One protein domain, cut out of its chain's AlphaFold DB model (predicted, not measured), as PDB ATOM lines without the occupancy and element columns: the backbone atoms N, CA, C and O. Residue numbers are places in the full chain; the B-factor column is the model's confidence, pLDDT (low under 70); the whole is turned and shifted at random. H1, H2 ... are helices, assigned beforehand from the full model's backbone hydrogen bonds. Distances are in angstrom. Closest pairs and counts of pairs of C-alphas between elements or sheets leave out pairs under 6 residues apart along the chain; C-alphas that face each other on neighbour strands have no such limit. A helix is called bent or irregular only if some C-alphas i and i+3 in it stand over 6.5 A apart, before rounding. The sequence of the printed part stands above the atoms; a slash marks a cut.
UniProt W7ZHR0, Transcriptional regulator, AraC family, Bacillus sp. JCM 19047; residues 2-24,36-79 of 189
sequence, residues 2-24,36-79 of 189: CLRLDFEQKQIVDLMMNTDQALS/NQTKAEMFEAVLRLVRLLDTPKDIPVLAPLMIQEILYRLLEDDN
ATOM      1  N   CYS A   2      -9.454 -42.813  18.518       71.50
ATOM      2  CA  CYS A   2      -9.395 -43.672  17.331       71.50
ATOM      3  C   CYS A   2     -10.035 -42.918  16.161       71.50
ATOM      4  O   CYS A   2     -11.134 -42.390  16.318       71.50
ATOM      5  N   LEU A   3      -9.337 -42.840  15.029       80.12
ATOM      6  CA  LEU A   3      -9.849 -42.295  13.775       80.12
ATOM      7  C   LEU A   3      -9.830 -43.421  12.743       80.12
ATOM      8  O   LEU A   3      -8.803 -44.075  12.566       80.12
ATOM      9  N   ARG A   4     -10.956 -43.626  12.063       84.44
ATOM     10  CA  ARG A   4     -11.070 -44.546  10.934       84.44
ATOM     11  C   ARG A   4     -11.357 -43.732   9.681       84.44
ATOM     12  O   ARG A   4     -12.301 -42.949   9.669       84.44
ATOM     13  N   LEU A   5     -10.534 -43.929   8.658       83.94
ATOM     14  CA  LEU A   5     -10.742 -43.387   7.322       83.94
ATOM     15  C   LEU A   5     -10.922 -44.566   6.375       83.94
ATOM     16  O   LEU A   5     -10.086 -45.470   6.346       83.94
ATOM     17  N   ASP A   6     -12.020 -44.561   5.633       81.94
ATOM     18  CA  ASP A   6     -12.279 -45.542   4.591       81.94
ATOM     19  C   ASP A   6     -11.930 -44.902   3.241       81.94
ATOM     20  O   ASP A   6     -12.340 -43.778   2.950       81.94
ATOM     21  N   PHE A   7     -11.144 -45.611   2.432       80.69
ATOM     22  CA  PHE A   7     -10.715 -45.146   1.116       80.69
ATOM     23  C   PHE A   7     -11.336 -46.007   0.030       80.69
ATOM     24  O   PHE A   7     -11.327 -47.239   0.105       80.69
ATOM     25  N   GLU A   8     -11.829 -45.355  -1.014       73.69
ATOM     26  CA  GLU A   8     -12.285 -46.067  -2.195       73.69
ATOM     27  C   GLU A   8     -11.098 -46.475  -3.064       73.69
ATOM     28  O   GLU A   8     -10.138 -45.729  -3.265       73.69
ATOM     29  N   GLN A   9     -11.201 -47.649  -3.677       71.12
ATOM     30  CA  GLN A   9     -10.190 -48.150  -4.603       71.12
ATOM     31  C   GLN A   9      -9.901 -47.181  -5.754       71.12
ATOM     32  O   GLN A   9      -8.750 -47.030  -6.158       71.12
ATOM     33  N   LYS A  10     -10.935 -46.495  -6.254       66.69
ATOM     34  CA  LYS A  10     -10.799 -45.482  -7.300       66.69
ATOM     35  C   LYS A  10      -9.903 -44.321  -6.854       66.69
ATOM     36  O   LYS A  10      -9.020 -43.940  -7.609       66.69
ATOM     37  N   GLN A  11     -10.065 -43.823  -5.625       71.75
ATOM     38  CA  GLN A  11      -9.237 -42.738  -5.080       71.75
ATOM     39  C   GLN A  11      -7.759 -43.138  -5.024       71.75
ATOM     40  O   GLN A  11      -6.889 -42.343  -5.372       71.75
ATOM     41  N   ILE A  12      -7.477 -44.386  -4.635       78.06
ATOM     42  CA  ILE A  12      -6.111 -44.919  -4.593       78.06
ATOM     43  C   ILE A  12      -5.529 -45.010  -6.009       78.06
ATOM     44  O   ILE A  12      -4.426 -44.530  -6.252       78.06
ATOM     45  N   VAL A  13      -6.272 -45.594  -6.954       72.12
ATOM     46  CA  VAL A  13      -5.817 -45.775  -8.343       72.12
ATOM     47  C   VAL A  13      -5.609 -44.434  -9.051       72.12
ATOM     48  O   VAL A  13      -4.578 -44.257  -9.695       72.12
ATOM     49  N   ASP A  14      -6.542 -43.492  -8.915       69.00
ATOM     50  CA  ASP A  14      -6.447 -42.165  -9.531       69.00
ATOM     51  C   ASP A  14      -5.219 -41.408  -8.994       69.00
ATOM     52  O   ASP A  14      -4.466 -40.804  -9.759       69.00
ATOM     53  N   LEU A  15      -4.955 -41.497  -7.687       73.06
ATOM     54  CA  LEU A  15      -3.789 -40.864  -7.074       73.06
ATOM     55  C   LEU A  15      -2.469 -41.501  -7.527       73.06
ATOM     56  O   LEU A  15      -1.513 -40.779  -7.808       73.06
ATOM     57  N   MET A  16      -2.419 -42.831  -7.656       72.94
ATOM     58  CA  MET A  16      -1.251 -43.542  -8.194       72.94
ATOM     59  C   MET A  16      -0.962 -43.164  -9.650       72.94
ATOM     60  O   MET A  16       0.197 -42.983 -10.014       72.94
ATOM     61  N   MET A  17      -2.007 -43.015 -10.473       65.81
ATOM     62  CA  MET A  17      -1.878 -42.597 -11.873       65.81
ATOM     63  C   MET A  17      -1.340 -41.170 -12.001       65.81
ATOM     64  O   MET A  17      -0.503 -40.909 -12.857       65.81
ATOM     65  N   ASN A  18      -1.774 -40.260 -11.127       64.50
ATOM     66  CA  ASN A  18      -1.350 -38.857 -11.153       64.50
ATOM     67  C   ASN A  18       0.067 -38.618 -10.605       64.50
ATOM     68  O   ASN A  18       0.629 -37.549 -10.821       64.50
ATOM     69  N   THR A  19       0.634 -39.579  -9.871       63.00
ATOM     70  CA  THR A  19       1.942 -39.450  -9.199       63.00
ATOM     71  C   THR A  19       3.025 -40.339  -9.813       63.00
ATOM     72  O   THR A  19       4.114 -40.440  -9.256       63.00
ATOM     73  N   ASP A  20       2.727 -40.989 -10.946       59.94
ATOM     74  CA  ASP A  20       3.602 -41.935 -11.661       59.94
ATOM     75  C   ASP A  20       4.202 -43.026 -10.743       59.94
ATOM     76  O   ASP A  20       5.298 -43.553 -10.949       59.94
ATOM     77  N   GLN A  21       3.465 -43.383  -9.682       60.72
ATOM     78  CA  GLN A  21       3.879 -44.390  -8.710       60.72
ATOM     79  C   GLN A  21       3.621 -45.797  -9.261       60.72
ATOM     80  O   GLN A  21       2.621 -46.450  -8.949       60.72
ATOM     81  N   ALA A  22       4.551 -46.283 -10.084       55.34
ATOM     82  CA  ALA A  22       4.587 -47.677 -10.506       55.34
ATOM     83  C   ALA A  22       4.871 -48.615  -9.317       55.34
ATOM     84  O   ALA A  22       5.585 -48.272  -8.374       55.34
ATOM     85  N   LEU A  23       4.328 -49.835  -9.373       54.22
ATOM     86  CA  LEU A  23       4.655 -50.894  -8.418       54.22
ATOM     87  C   LEU A  23       6.170 -51.141  -8.400       54.22
ATOM     88  O   LEU A  23       6.776 -51.406  -9.444       54.22
ATOM     89  N   SER A  24       6.774 -51.143  -7.212       53.06
ATOM     90  CA  SER A  24       8.121 -51.682  -7.050       53.06
ATOM     91  C   SER A  24       8.101 -53.176  -7.396       53.06
ATOM     92  O   SER A  24       7.271 -53.938  -6.896       53.06
ATOM     93  N   ASN A  36       2.555 -49.191  11.073       66.38
ATOM     94  CA  ASN A  36       3.728 -48.369  10.789       66.38
ATOM     95  C   ASN A  36       3.859 -47.256  11.833       66.38
ATOM     96  O   ASN A  36       2.869 -46.817  12.422       66.38
ATOM     97  N   GLN A  37       5.091 -46.817  12.071       65.38
ATOM     98  CA  GLN A  37       5.379 -45.673  12.913       65.38
ATOM     99  C   GLN A  37       4.991 -44.396  12.162       65.38
ATOM    100  O   GLN A  37       5.525 -44.083  11.101       65.38
ATOM    101  N   THR A  38       4.028 -43.660  12.712       66.81
ATOM    102  CA  THR A  38       3.503 -42.441  12.096       66.81
ATOM    103  C   THR A  38       4.594 -41.374  12.001       66.81
ATOM    104  O   THR A  38       5.089 -40.895  13.022       66.81
ATOM    105  N   LYS A  39       4.952 -40.969  10.777       79.56
ATOM    106  CA  LYS A  39       5.807 -39.795  10.534       79.56
ATOM    107  C   LYS A  39       5.091 -38.530  11.027       79.56
ATOM    108  O   LYS A  39       3.867 -38.441  10.929       79.56
ATOM    109  N   ALA A  40       5.843 -37.538  11.513       82.31
ATOM    110  CA  ALA A  40       5.281 -36.286  12.037       82.31
ATOM    111  C   ALA A  40       4.311 -35.616  11.044       82.31
ATOM    112  O   ALA A  40       3.216 -35.210  11.417       82.31
ATOM    113  N   GLU A  41       4.656 -35.628   9.757       84.88
ATOM    114  CA  GLU A  41       3.847 -35.032   8.691       84.88
ATOM    115  C   GLU A  41       2.479 -35.717   8.500       84.88
ATOM    116  O   GLU A  41       1.480 -35.060   8.211       84.88
ATOM    117  N   MET A  42       2.403 -37.039   8.705       86.19
ATOM    118  CA  MET A  42       1.135 -37.778   8.674       86.19
ATOM    119  C   MET A  42       0.257 -37.388   9.865       86.19
ATOM    120  O   MET A  42      -0.946 -37.171   9.718       86.19
ATOM    121  N   PHE A  43       0.862 -37.266  11.048       87.38
ATOM    122  CA  PHE A  43       0.149 -36.838  12.246       87.38
ATOM    123  C   PHE A  43      -0.408 -35.417  12.093       87.38
ATOM    124  O   PHE A  43      -1.562 -35.176  12.439       87.38
ATOM    125  N   GLU A  44       0.361 -34.494  11.515       90.06
ATOM    126  CA  GLU A  44      -0.095 -33.126  11.248       90.06
ATOM    127  C   GLU A  44      -1.260 -33.065  10.255       90.06
ATOM    128  O   GLU A  44      -2.204 -32.299  10.464       90.06
ATOM    129  N   ALA A  45      -1.230 -33.876   9.194       90.19
ATOM    130  CA  ALA A  45      -2.327 -33.956   8.230       90.19
ATOM    131  C   ALA A  45      -3.618 -34.477   8.886       90.19
ATOM    132  O   ALA A  45      -4.686 -33.881   8.732       90.19
ATOM    133  N   VAL A  46      -3.512 -35.534   9.697       91.44
ATOM    134  CA  VAL A  46      -4.642 -36.080  10.461       91.44
ATOM    135  C   VAL A  46      -5.154 -35.077  11.499       91.44
ATOM    136  O   VAL A  46      -6.363 -34.907  11.649       91.44
ATOM    137  N   LEU A  47      -4.261 -34.368  12.193       92.00
ATOM    138  CA  LEU A  47      -4.638 -33.355  13.177       92.00
ATOM    139  C   LEU A  47      -5.393 -32.191  12.526       92.00
ATOM    140  O   LEU A  47      -6.391 -31.733  13.080       92.00
ATOM    141  N   ARG A  48      -4.954 -31.728  11.348       92.31
ATOM    142  CA  ARG A  48      -5.678 -30.711  10.571       92.31
ATOM    143  C   ARG A  48      -7.080 -31.184  10.192       92.31
ATOM    144  O   ARG A  48      -8.022 -30.418  10.365       92.31
ATOM    145  N   LEU A  49      -7.225 -32.440   9.765       92.56
ATOM    146  CA  LEU A  49      -8.531 -33.021   9.443       92.56
ATOM    147  C   LEU A  49      -9.458 -33.049  10.668       92.56
ATOM    148  O   LEU A  49     -10.618 -32.662  10.569       92.56
ATOM    149  N   VAL A  50      -8.948 -33.458  11.833       92.81
ATOM    150  CA  VAL A  50      -9.724 -33.492  13.086       92.81
ATOM    151  C   VAL A  50     -10.138 -32.088  13.532       92.81
ATOM    152  O   VAL A  50     -11.264 -31.903  13.983       92.81
ATOM    153  N   ARG A  51      -9.271 -31.084  13.369       93.50
ATOM    154  CA  ARG A  51      -9.578 -29.686  13.716       93.50
ATOM    155  C   ARG A  51     -10.696 -29.073  12.869       93.50
ATOM    156  O   ARG A  51     -11.314 -28.115  13.316       93.50
ATOM    157  N   LEU A  52     -11.020 -29.630  11.698       93.44
ATOM    158  CA  LEU A  52     -12.184 -29.174  10.923       93.44
ATOM    159  C   LEU A  52     -13.517 -29.414  11.645       93.44
ATOM    160  O   LEU A  52     -14.518 -28.798  11.287       93.44
ATOM    161  N   LEU A  53     -13.544 -30.263  12.679       90.19
ATOM    162  CA  LEU A  53     -14.716 -30.405  13.545       90.19
ATOM    163  C   LEU A  53     -15.037 -29.102  14.297       90.19
ATOM    164  O   LEU A  53     -16.205 -28.852  14.590       90.19
ATOM    165  N   ASP A  54     -14.032 -28.253  14.537       94.50
ATOM    166  CA  ASP A  54     -14.204 -26.929  15.143       94.50
ATOM    167  C   ASP A  54     -14.655 -25.874  14.112       94.50
ATOM    168  O   ASP A  54     -15.248 -24.858  14.482       94.50
ATOM    169  N   THR A  55     -14.444 -26.120  12.808       94.25
ATOM    170  CA  THR A  55     -14.896 -25.249  11.705       94.25
ATOM    171  C   THR A  55     -15.739 -25.990  10.650       94.25
ATOM    172  O   THR A  55     -15.350 -26.116   9.485       94.25
ATOM    173  N   PRO A  56     -16.977 -26.416  10.983       92.31
ATOM    174  CA  PRO A  56     -17.788 -27.266  10.102       92.31
ATOM    175  C   PRO A  56     -18.090 -26.686   8.714       92.31
ATOM    176  O   PRO A  56     -18.348 -27.431   7.771       92.31
ATOM    177  N   LYS A  57     -18.062 -25.355   8.579       94.50
ATOM    178  CA  LYS A  57     -18.291 -24.648   7.309       94.50
ATOM    179  C   LYS A  57     -17.209 -24.937   6.270       94.50
ATOM    180  O   LYS A  57     -17.503 -24.901   5.079       94.50
ATOM    181  N   ASP A  58     -15.997 -25.255   6.716       94.06
ATOM    182  CA  ASP A  58     -14.856 -25.487   5.834       94.06
ATOM    183  C   ASP A  58     -14.755 -26.954   5.397       94.06
ATOM    184  O   ASP A  58     -14.093 -27.257   4.403       94.06
ATOM    185  N   ILE A  59     -15.438 -27.871   6.101       92.38
ATOM    186  CA  ILE A  59     -15.410 -29.320   5.845       92.38
ATOM    187  C   ILE A  59     -15.648 -29.665   4.365       92.38
ATOM    188  O   ILE A  59     -14.830 -30.406   3.821       92.38
ATOM    189  N   PRO A  60     -16.691 -29.150   3.674       91.50
ATOM    190  CA  PRO A  60     -16.983 -29.566   2.300       91.50
ATOM    191  C   PRO A  60     -15.853 -29.270   1.306       91.50
ATOM    192  O   PRO A  60     -15.744 -29.942   0.285       91.50
ATOM    193  N   VAL A  61     -15.022 -28.266   1.600       91.88
ATOM    194  CA  VAL A  61     -13.938 -27.806   0.724       91.88
ATOM    195  C   VAL A  61     -12.592 -28.372   1.176       91.88
ATOM    196  O   VAL A  61     -11.833 -28.885   0.358       91.88
ATOM    197  N   LEU A  62     -12.286 -28.299   2.474       93.06
ATOM    198  CA  LEU A  62     -10.966 -28.646   3.004       93.06
ATOM    199  C   LEU A  62     -10.806 -30.137   3.306       93.06
ATOM    200  O   LEU A  62      -9.718 -30.675   3.096       93.06
ATOM    201  N   ALA A  63     -11.858 -30.824   3.765       91.38
ATOM    202  CA  ALA A  63     -11.741 -32.235   4.133       91.38
ATOM    203  C   ALA A  63     -11.327 -33.125   2.945       91.38
ATOM    204  O   ALA A  63     -10.408 -33.923   3.130       91.38
ATOM    205  N   PRO A  64     -11.890 -32.979   1.723       86.19
ATOM    206  CA  PRO A  64     -11.454 -33.773   0.573       86.19
ATOM    207  C   PRO A  64      -9.961 -33.607   0.260       86.19
ATOM    208  O   PRO A  64      -9.274 -34.594   0.004       86.19
ATOM    209  N   LEU A  65      -9.442 -32.377   0.348       87.44
ATOM    210  CA  LEU A  65      -8.033 -32.067   0.084       87.44
ATOM    211  C   LEU A  65      -7.111 -32.686   1.140       87.44
ATOM    212  O   LEU A  65      -6.090 -33.284   0.805       87.44
ATOM    213  N   MET A  66      -7.486 -32.591   2.417       91.75
ATOM    214  CA  MET A  66      -6.716 -33.181   3.515       91.75
ATOM    215  C   MET A  66      -6.737 -34.712   3.475       91.75
ATOM    216  O   MET A  66      -5.710 -35.345   3.704       91.75
ATOM    217  N   ILE A  67      -7.878 -35.322   3.143       89.50
ATOM    218  CA  ILE A  67      -7.989 -36.776   2.953       89.50
ATOM    219  C   ILE A  67      -7.091 -37.228   1.796       89.50
ATOM    220  O   ILE A  67      -6.400 -38.240   1.921       89.50
ATOM    221  N   GLN A  68      -7.050 -36.471   0.697       84.44
ATOM    222  CA  GLN A  68      -6.172 -36.762  -0.434       84.44
ATOM    223  C   GLN A  68      -4.686 -36.645  -0.056       84.44
ATOM    224  O   GLN A  68      -3.889 -37.492  -0.456       84.44
ATOM    225  N   GLU A  69      -4.316 -35.656   0.760       88.94
ATOM    226  CA  GLU A  69      -2.959 -35.526   1.304       88.94
ATOM    227  C   GLU A  69      -2.580 -36.728   2.186       88.94
ATOM    228  O   GLU A  69      -1.505 -37.306   2.025       88.94
ATOM    229  N   ILE A  70      -3.470 -37.138   3.096       89.75
ATOM    230  CA  ILE A  70      -3.268 -38.316   3.953       89.75
ATOM    231  C   ILE A  70      -3.069 -39.564   3.092       89.75
ATOM    232  O   ILE A  70      -2.141 -40.339   3.328       89.75
ATOM    233  N   LEU A  71      -3.905 -39.743   2.066       84.94
ATOM    234  CA  LEU A  71      -3.803 -40.875   1.154       84.94
ATOM    235  C   LEU A  71      -2.476 -40.874   0.387       84.94
ATOM    236  O   LEU A  71      -1.829 -41.911   0.287       84.94
ATOM    237  N   TYR A  72      -2.040 -39.714  -0.102       84.69
ATOM    238  CA  TYR A  72      -0.760 -39.561  -0.794       84.69
ATOM    239  C   TYR A  72       0.410 -40.009   0.087       84.69
ATOM    240  O   TYR A  72       1.196 -40.868  -0.310       84.69
ATOM    241  N   ARG A  73       0.467 -39.505   1.323       86.12
ATOM    242  CA  ARG A  73       1.521 -39.848   2.288       86.12
ATOM    243  C   ARG A  73       1.510 -41.330   2.659       86.12
ATOM    244  O   ARG A  73       2.565 -41.915   2.880       86.12
ATOM    245  N   LEU A  74       0.325 -41.943   2.710       84.31
ATOM    246  CA  LEU A  74       0.164 -43.378   2.951       84.31
ATOM    247  C   LEU A  74       0.733 -44.215   1.792       84.31
ATOM    248  O   LEU A  74       1.292 -45.285   2.018       84.31
ATOM    249  N   LEU A  75       0.605 -43.728   0.553       79.56
ATOM    250  CA  LEU A  75       1.153 -44.382  -0.639       79.56
ATOM    251  C   LEU A  75       2.653 -44.139  -0.834       79.56
ATOM    252  O   LEU A  75       3.303 -44.925  -1.517       79.56
ATOM    253  N   GLU A  76       3.217 -43.092  -0.241       80.00
ATOM    254  CA  GLU A  76       4.662 -42.823  -0.255       80.00
ATOM    255  C   GLU A  76       5.426 -43.618   0.821       80.00
ATOM    256  O   GLU A  76       6.652 -43.677   0.824       80.00
ATOM    257  N   ASP A  77       4.706 -44.262   1.737       78.06
ATOM    258  CA  ASP A  77       5.296 -45.013   2.835       78.06
ATOM    259  C   ASP A  77       5.942 -46.337   2.375       78.06
ATOM    260  O   ASP A  77       5.506 -46.971   1.407       78.06
ATOM    261  N   ASP A  78       6.945 -46.809   3.120       69.19
ATOM    262  CA  ASP A  78       7.791 -47.960   2.755       69.19
ATOM    263  C   ASP A  78       7.005 -49.285   2.676       69.19
ATOM    264  O   ASP A  78       7.439 -50.256   2.056       69.19
ATOM    265  N   ASN A  79       5.825 -49.340   3.302       67.44
ATOM    266  CA  ASN A  79       4.933 -50.504   3.309       67.44
ATOM    267  C   ASN A  79       3.704 -50.339   2.389       67.44
ATOM    268  O   ASN A  79       2.799 -51.178   2.411       67.44
TER     269      ASN A  79
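Overview. This is residues 2 to 24 and 36 to 79 of the 189 residues of the protein "Transcriptional regulator, AraC family" of Bacillus sp. JCM 19047 (UniProt W7ZHR0). The longest helix, H3, and the shorter H2 lie side by side as a helical hairpin, and H1 is set crosswise near the last residues of H3, on the end away from the hairpin's turn. Residues 53 to 58, in that turn, stick out. The printed part has 67 residues with three named helices, in the order H1, H2, H3, and no named strand; the class is all helix. It is only just compact, close to loose, with a radius of gyration of the C-alphas of 12.8 A, and its elongated outline spans 40 by 25 by 17 A.

Arrangement. H3, residues 59 to 75, touches H2, residues 40 to 51, closest at the C-alphas of Ala 45 and Ile 70, 6.2 A apart. These two form a hairpin, running opposite ways at a shallow tilt of 21 degrees. H1, residues 9 to 18, only just touches H3, with 3 pairs of C-alphas within 8 A. The closest are those of Leu 15 and Tyr 72, 7.1 A apart, and H3 touches H1 with residues 71 to 75 alone. Their lines stand about perpendicular, at 73 degrees. H1 and H2 are apart. In H1 and H2 every O i to N i+4 pair is within hydrogen-bond range; in H3, 11 of 13 are.

Along the chain. H3 is 23.3 A long, from C-alpha 59 at (-15.410, -29.320, 5.845) to C-alpha 75 at (1.153, -44.382, -0.639). It is neither bent nor irregular, but only just: C-alphas 61 and 64 are 6.5 A apart. H2 measures 16.3 A, and H1, beginning at C-alpha 9 at (-10.190, -48.150, -4.603), measures 14.4 A.

Size, cuts and confidence. The two C-alphas farthest apart are those of Ser 24 and Lys 57, 40.4 A. Residues 25 to 35 are not printed, and C-alphas 24 and 36 are 18.7 A apart across this cut, which lies in the link from H1 to H2. The link from H2 to H3 is short, with 7 residues. The mean pLDDT of the printed part is 80.7; residues 10, 14, 17 to 24, 36 to 38 and 78 to 79 are under 70.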